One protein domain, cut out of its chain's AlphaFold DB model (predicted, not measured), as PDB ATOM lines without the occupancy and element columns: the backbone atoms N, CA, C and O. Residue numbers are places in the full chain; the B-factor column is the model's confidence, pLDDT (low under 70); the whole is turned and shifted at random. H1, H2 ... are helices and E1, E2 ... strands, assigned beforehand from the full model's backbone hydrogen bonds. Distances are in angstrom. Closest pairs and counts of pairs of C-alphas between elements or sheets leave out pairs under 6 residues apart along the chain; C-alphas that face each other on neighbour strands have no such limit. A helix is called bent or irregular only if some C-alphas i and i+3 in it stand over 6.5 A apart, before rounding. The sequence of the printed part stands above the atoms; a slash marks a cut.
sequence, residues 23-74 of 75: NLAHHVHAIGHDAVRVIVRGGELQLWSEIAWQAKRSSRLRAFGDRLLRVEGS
ATOM      1  N   ASN A  23      11.889  41.286 -24.448       87.31
ATOM      2  CA  ASN A  23      10.628  40.747 -23.936       87.31
ATOM      3  C   ASN A  23      10.753  39.287 -23.466       87.31
ATOM      4  O   ASN A  23      10.188  38.934 -22.430       87.31
ATOM      5  N   LEU A  24      11.503  38.449 -24.189       89.12
ATOM      6  CA  LEU A  24      11.778  37.076 -23.764       89.12
ATOM      7  C   LEU A  24      12.742  37.062 -22.579       89.12
ATOM      8  O   LEU A  24      12.488  36.344 -21.616       89.12
ATOM      9  N   ALA A  25      13.783  37.899 -22.605       90.94
ATOM     10  CA  ALA A  25      14.731  38.037 -21.500       90.94
ATOM     11  C   ALA A  25      14.039  38.441 -20.184       90.94
ATOM     12  O   ALA A  25      14.335  37.868 -19.135       90.94
ATOM     13  N   HIS A  26      13.066  39.359 -20.235       89.69
ATOM     14  CA  HIS A  26      12.204  39.686 -19.095       89.69
ATOM     15  C   HIS A  26      11.386  38.475 -18.633       89.69
ATOM     16  O   HIS A  26      11.343  38.188 -17.440       89.69
ATOM     17  N   HIS A  27      10.769  37.743 -19.564       87.81
ATOM     18  CA  HIS A  27       9.909  36.603 -19.239       87.81
ATOM     19  C   HIS A  27      10.663  35.458 -18.543       87.81
ATOM     20  O   HIS A  27      10.137  34.833 -17.623       87.81
ATOM     21  N   VAL A  28      11.911  35.197 -18.945       91.56
ATOM     22  CA  VAL A  28      12.763  34.182 -18.306       91.56
ATOM     23  C   VAL A  28      13.600  34.735 -17.143       91.56
ATOM     24  O   VAL A  28      14.411  34.005 -16.582       91.56
ATOM     25  N   HIS A  29      13.402  35.992 -16.732       91.94
ATOM     26  CA  HIS A  29      14.194  36.661 -15.688       91.94
ATOM     27  C   HIS A  29      15.713  36.668 -15.956       91.94
ATOM     28  O   HIS A  29      16.512  36.589 -15.023       91.94
ATOM     29  N   ALA A  30      16.126  36.771 -17.221       90.50
ATOM     30  CA  ALA A  30      17.539  36.758 -17.604       90.50
ATOM     31  C   ALA A  30      18.247  38.104 -17.366       90.50
ATOM     32  O   ALA A  30      19.453  38.120 -17.176       90.50
ATOM     33  N   ILE A  31      17.525  39.230 -17.321       85.88
ATOM     34  CA  ILE A  31      18.137  40.575 -17.252       85.88
ATOM     35  C   ILE A  31      18.903  40.818 -15.944       85.88
ATOM     36  O   ILE A  31      19.953  41.445 -15.957       85.88
ATOM     37  N   GLY A  32      18.398  40.320 -14.810       81.50
ATOM     38  CA  GLY A  32      19.047  40.522 -13.507       81.50
ATOM     39  C   GLY A  32      20.204  39.561 -13.219       81.50
ATOM     40  O   GLY A  32      20.951  39.780 -12.271       81.50
ATOM     41  N   HIS A  33      20.331  38.487 -14.000       79.12
ATOM     42  CA  HIS A  33      21.214  37.357 -13.688       79.12
ATOM     43  C   HIS A  33      22.120  36.944 -14.842       79.12
ATOM     44  O   HIS A  33      22.918  36.027 -14.676       79.12
ATOM     45  N   ASP A  34      21.965  37.598 -15.992       85.12
ATOM     46  CA  ASP A  34      22.711  37.363 -17.225       85.12
ATOM     47  C   ASP A  34      22.785  35.880 -17.629       85.12
ATOM     48  O   ASP A  34      23.791  35.368 -18.114       85.12
ATOM     49  N   ALA A  35      21.701  35.141 -17.368       88.75
ATOM     50  CA  ALA A  35      21.652  33.706 -17.585       88.75
ATOM     51  C   ALA A  35      20.244  33.229 -17.946       88.75
ATOM     52  O   ALA A  35      19.240  33.650 -17.366       88.75
ATOM     53  N   VAL A  36      20.188  32.271 -18.870       93.19
ATOM     54  CA  VAL A  36      18.986  31.511 -19.213       93.19
ATOM     55  C   VAL A  36      19.310  30.024 -19.185       93.19
ATOM     56  O   VAL A  36      20.389  29.592 -19.593       93.19
ATOM     57  N   ARG A  37      18.364  29.213 -18.716       94.12
ATOM     58  CA  ARG A  37      18.469  27.760 -18.816       94.12
ATOM     59  C   ARG A  37      17.950  27.320 -20.178       94.12
ATOM     60  O   ARG A  37      16.778  27.526 -20.483       94.12
ATOM     61  N   VAL A  38      18.803  26.666 -20.956       92.81
ATOM     62  CA  VAL A  38      18.427  26.031 -22.226       92.81
ATOM     63  C   VAL A  38      18.169  24.544 -21.985       92.81
ATOM     64  O   VAL A  38      18.985  23.864 -21.364       92.81
ATOM     65  N   ILE A  39      17.029  24.041 -22.457       92.75
ATOM     66  CA  ILE A  39      16.665  22.620 -22.405       92.75
ATOM     67  C   ILE A  39      16.310  22.169 -23.817       92.75
ATOM     68  O   ILE A  39      15.482  22.797 -24.470       92.75
ATOM     69  N   VAL A  40      16.904  21.065 -24.268       93.31
ATOM     70  CA  VAL A  40      16.554  20.422 -25.539       93.31
ATOM     71  C   VAL A  40      15.855  19.107 -25.229       93.31
ATOM     72  O   VAL A  40      16.443  18.218 -24.609       93.31
ATOM     73  N   ARG A  41      14.583  18.983 -25.610       93.06
ATOM     74  CA  ARG A  41      13.794  17.769 -25.365       93.06
ATOM     75  C   ARG A  41      12.709  17.620 -26.422       93.06
ATOM     76  O   ARG A  41      11.974  18.559 -26.679       93.06
ATOM     77  N   GLY A  42      12.580  16.421 -26.990       93.06
ATOM     78  CA  GLY A  42      11.482  16.104 -27.911       93.06
ATOM     79  C   GLY A  42      11.484  16.930 -29.200       93.06
ATOM     80  O   GLY A  42      10.419  17.196 -29.737       93.06
ATOM     81  N   GLY A  43      12.657  17.363 -29.673       93.12
ATOM     82  CA  GLY A  43      12.775  18.227 -30.854       93.12
ATOM     83  C   GLY A  43      12.519  19.713 -30.583       93.12
ATOM     84  O   GLY A  43      12.619  20.516 -31.502       93.12
ATOM     85  N   GLU A  44      12.241  20.094 -29.336       92.12
ATOM     86  CA  GLU A  44      12.032  21.483 -28.940       92.12
ATOM     87  C   GLU A  44      13.241  22.035 -28.181       92.12
ATOM     88  O   GLU A  44      13.848  21.345 -27.351       92.12
ATOM     89  N   LEU A  45      13.544  23.312 -28.424       90.44
ATOM     90  CA  LEU A  45      14.422  24.120 -27.585       90.44
ATOM     91  C   LEU A  45      13.555  24.979 -26.667       90.44
ATOM     92  O   LEU A  45      12.734  25.770 -27.125       90.44
ATOM     93  N   GLN A  46      13.757  24.834 -25.363       91.31
ATOM     94  CA  GLN A  46      13.007  25.549 -24.342       91.31
ATOM     95  C   GLN A  46      13.936  26.455 -23.539       91.31
ATOM     96  O   GLN A  46      15.011  26.036 -23.101       91.31
ATOM     97  N   LEU A  47      13.485  27.684 -23.303       91.88
ATOM     98  CA  LEU A  47      14.167  28.669 -22.471       91.88
ATOM     99  C   LEU A  47      13.437  28.804 -21.138       91.88
ATOM    100  O   LEU A  47      12.230  29.038 -21.100       91.88
ATOM    101  N   TRP A  48      14.173  28.652 -20.043       93.12
ATOM    102  CA  TRP A  48      13.632  28.678 -18.689       93.12
ATOM    103  C   TRP A  48      14.380  29.689 -17.825       93.12
ATOM    104  O   TRP A  48      15.578  29.921 -17.999       93.12
ATOM    105  N   SER A  49      13.676  30.238 -16.835       93.06
ATOM    106  CA  SER A  49      14.316  31.015 -15.776       93.06
ATOM    107  C   SER A  49      15.220  30.125 -14.938       93.06
ATOM    108  O   SER A  49      14.764  29.153 -14.329       93.06
ATOM    109  N   GLU A  50      16.502  30.480 -14.887       94.06
ATOM    110  CA  GLU A  50      17.497  29.719 -14.140       94.06
ATOM    111  C   GLU A  50      17.181  29.688 -12.641       94.06
ATOM    112  O   GLU A  50      17.243  28.640 -12.002       94.06
ATOM    113  N   ILE A  51      16.743  30.814 -12.083       91.81
ATOM    114  CA  ILE A  51      16.421  30.924 -10.657       91.81
ATOM    115  C   ILE A  51      15.233  30.058 -10.293       91.81
ATOM    116  O   ILE A  51      15.301  29.269  -9.349       91.81
ATOM    117  N   ALA A  52      14.145  30.177 -11.055       91.06
ATOM    118  CA  ALA A  52      12.954  29.377 -10.811       91.06
ATOM    119  C   ALA A  52      13.268  27.880 -10.948       91.06
ATOM    120  O   ALA A  52      12.779  27.058 -10.166       91.06
ATOM    121  N   TRP A  53      14.123  27.520 -11.912       92.25
ATOM    122  CA  TRP A  53      14.587  26.152 -12.091       92.25
ATOM    123  C   TRP A  53      15.356  25.636 -10.874       92.25
ATOM    124  O   TRP A  53      15.027  24.558 -10.366       92.25
ATOM    125  N   GLN A  54      16.336  26.398 -10.380       92.00
ATOM    126  CA  GLN A  54      17.129  26.016  -9.212       92.00
ATOM    127  C   GLN A  54      16.273  25.922  -7.953       92.00
ATOM    128  O   GLN A  54      16.331  24.908  -7.259       92.00
ATOM    129  N   ALA A  55      15.397  26.895  -7.701       91.94
ATOM    130  CA  ALA A  55      14.486  26.863  -6.559       91.94
ATOM    131  C   ALA A  55      13.611  25.597  -6.573       91.94
ATOM    132  O   ALA A  55      13.509  24.873  -5.575       91.94
ATOM    133  N   LYS A  56      13.041  25.260  -7.739       92.06
ATOM    134  CA  LYS A  56      12.235  24.045  -7.909       92.06
ATOM    135  C   LYS A  56      13.076  22.774  -7.775       92.06
ATOM    136  O   LYS A  56      12.608  21.789  -7.206       92.06
ATOM    137  N   ARG A  57      14.309  22.764  -8.289       91.88
ATOM    138  CA  ARG A  57      15.241  21.633  -8.156       91.88
ATOM    139  C   ARG A  57      15.587  21.376  -6.694       91.88
ATOM    140  O   ARG A  57      15.449  20.237  -6.260       91.88
ATOM    141  N   SER A  58      15.966  22.407  -5.949       91.75
ATOM    142  CA  SER A  58      16.288  22.311  -4.524       91.75
ATOM    143  C   SER A  58      15.099  21.803  -3.712       91.75
ATOM    144  O   SER A  58      15.253  20.896  -2.899       91.75
ATOM    145  N   SER A  59      13.890  22.297  -3.998       91.50
ATOM    146  CA  SER A  59      12.660  21.799  -3.370       91.50
ATOM    147  C   SER A  59      12.421  20.305  -3.641       91.50
ATOM    148  O   SER A  59      12.153  19.549  -2.705       91.50
ATOM    149  N   ARG A  60      12.589  19.846  -4.892       91.44
ATOM    150  CA  ARG A  60      12.459  18.419  -5.248       91.44
ATOM    151  C   ARG A  60      13.501  17.547  -4.552       91.44
ATOM    152  O   ARG A  60      13.153  16.473  -4.072       91.44
ATOM    153  N   LEU A  61      14.754  17.998  -4.501       91.56
ATOM    154  CA  LEU A  61      15.831  17.264  -3.834       91.56
ATOM    155  C   LEU A  61      15.576  17.144  -2.330       91.56
ATOM    156  O   LEU A  61      15.730  16.058  -1.779       91.56
ATOM    157  N   ARG A  62      15.105  18.218  -1.686       91.50
ATOM    158  CA  ARG A  62      14.725  18.193  -0.271       91.50
ATOM    159  C   ARG A  62      13.586  17.209  -0.007       91.50
ATOM    160  O   ARG A  62      13.720  16.347   0.850       91.50
ATOM    161  N   ALA A  63      12.513  17.275  -0.796       88.00
ATOM    162  CA  ALA A  63      11.385  16.353  -0.666       88.00
ATOM    163  C   ALA A  63      11.792  14.884  -0.887       88.00
ATOM    164  O   ALA A  63      11.260  13.982  -0.241       88.00
ATOM    165  N   PHE A  64      12.737  14.639  -1.796       89.88
ATOM    166  CA  PHE A  64      13.291  13.310  -2.023       89.88
ATOM    167  C   PHE A  64      14.111  12.815  -0.822       89.88
ATOM    168  O   PHE A  64      13.896  11.691  -0.374       89.88
ATOM    169  N   GLY A  65      14.978  13.661  -0.259       91.31
ATOM    170  CA  GLY A  65      15.742  13.346   0.953       91.31
ATOM    171  C   GLY A  65      14.845  13.042   2.156       91.31
ATOM    172  O   GLY A  65      15.007  12.005   2.794       91.31
ATOM    173  N   ASP A  66      13.828  13.875   2.399       91.06
ATOM    174  CA  ASP A  66      12.854  13.666   3.479       91.06
ATOM    175  C   ASP A  66      12.121  12.321   3.334       91.06
ATOM    176  O   ASP A  66      11.815  11.653   4.324       91.06
ATOM    177  N   ARG A  67      11.833  11.900   2.095       87.69
ATOM    178  CA  ARG A  67      11.186  10.612   1.819       87.69
ATOM    179  C   ARG A  67      12.116   9.430   2.083       87.69
ATOM    180  O   ARG A  67      11.637   8.427   2.601       87.69
ATOM    181  N   LEU A  68      13.402   9.533   1.747       87.31
ATOM    182  CA  LEU A  68      14.383   8.475   2.018       87.31
ATOM    183  C   LEU A  68      14.555   8.242   3.523       87.31
ATOM    184  O   LEU A  68      14.413   7.112   3.979       87.31
ATOM    185  N   LEU A  69      14.733   9.315   4.298       86.88
ATOM    186  CA  LEU A  69      14.896   9.231   5.755       86.88
ATOM    187  C   LEU A  69      13.687   8.588   6.452       86.88
ATOM    188  O   LEU A  69      13.842   7.837   7.411       86.88
ATOM    189  N   ARG A  70      12.468   8.835   5.952       82.50
ATOM    190  CA  ARG A  70      11.246   8.198   6.477       82.50
ATOM    191  C   ARG A  70      11.186   6.696   6.211       82.50
ATOM    192  O   ARG A  70      10.612   5.978   7.019       82.50
ATOM    193  N   VAL A  71      11.727   6.231   5.086       81.31
ATOM    194  CA  VAL A  71      11.759   4.800   4.749       81.31
ATOM    195  C   VAL A  71      12.790   4.071   5.610       81.31
ATOM    196  O   VAL A  71      12.512   2.972   6.079       81.31
ATOM    197  N   GLU A  72      13.946   4.686   5.863       74.44
ATOM    198  CA  GLU A  72      14.997   4.097   6.699       74.44
ATOM    199  C   GLU A  72      14.642   4.090   8.192       74.44
ATOM    200  O   GLU A  72      14.941   3.118   8.874       74.44
ATOM    201  N   GLY A  73      13.944   5.115   8.695       68.50
ATOM    202  CA  GLY A  73      13.500   5.183  10.096       68.50
ATOM    203  C   GLY A  73      12.263   4.341  10.448       68.50
ATOM    204  O   GLY A  73      11.826   4.368  11.594       68.50
ATOM    205  N   SER A  74      11.662   3.639   9.483       66.62
ATOM    206  CA  SER A  74      10.514   2.729   9.683       66.62
ATOM    207  C   SER A  74      10.919   1.250   9.731       66.62
ATOM    208  O   SER A  74      10.061   0.371   9.631       66.62
TER     209      SER A  74
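AT A GLANCE: This is residues 23 to 74 of the 75 residues of the protein "MraZ domain-containing protein" of Mesorhizobium sp. B2-8-9 (UniProt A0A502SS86). A long, straight helix, H2, makes most of the length, and at its first end a two-stranded hairpin, E1 and E2, turns off to the side, the two together making an L. Short H1 and the loop after it sit at the corner of the L, while residues 55 to 74 stick out as a free arm and residues 40 to 45 as the free tip of the hairpin. The printed part has 52 residues with two named helices and two named strands, in the order H1, E1, E2, H2; its one sheet, order E1 - E2, is antiparallel and the class is mixed, helices and strands. The whole is extended, with a radius of gyration of the C-alphas of 15.7 A, and its outline is flat, spanning 50 by 29 by 12 A.

IN THESE COORDINATES: Start at C-alpha 23, at (10.628, 40.747, -23.936), where H1 begins; it holds residues 23 to 27 and measures 6.3 A from first to last C-alpha. Go on to C-alpha 37, at (18.469, 27.760, -18.816), where E1 begins, and read residues 37 to 41, a strand of 12.8 A. E2 follows with residues 44 to 48 and measures 12.6 A. H2 then runs over residues 50 to 72, 33.1 A from first to last C-alpha, and you reach its last C-alpha at (14.997, 4.097, 6.699).

HOW THE PARTS SIT: Look first at the hairpin of E1 and E2, antiparallel neighbours whose directions stand at 155 degrees. The C-alphas of Val 40 and Leu 45 face each other at 4.7 A. Across the pair, N 39 and O 46 are 2.9 A apart and N 46 and O 39 are 2.8 A apart, both within hydrogen-bond range. H1 and E2 are near each other, with 6 pairs of C-alphas within 10 A. From the hairpin to H2, the closest C-alphas of E1 and H2 are those of Arg 37 and Glu 50, 5.2 A apart, while the centres of the two elements are 20.7 A apart. H1 and H2 are apart. In H1 and H2 every O i to N i+4 pair is within hydrogen-bond range, and neither helix is bent.

THE WHOLE: The two C-alphas farthest apart are those of Asn 23 and Ser 74, the first and last printed, at 50.8 A. Read straight through from 23 to 74: the printed part has no cut. The links E1 to E2 and E2 to H2 are tight, H1 to E1 is short with 9 residues, and no link is long. The mean pLDDT of the printed part is 89.0; look at residues 73 to 74 for the two that are under 70.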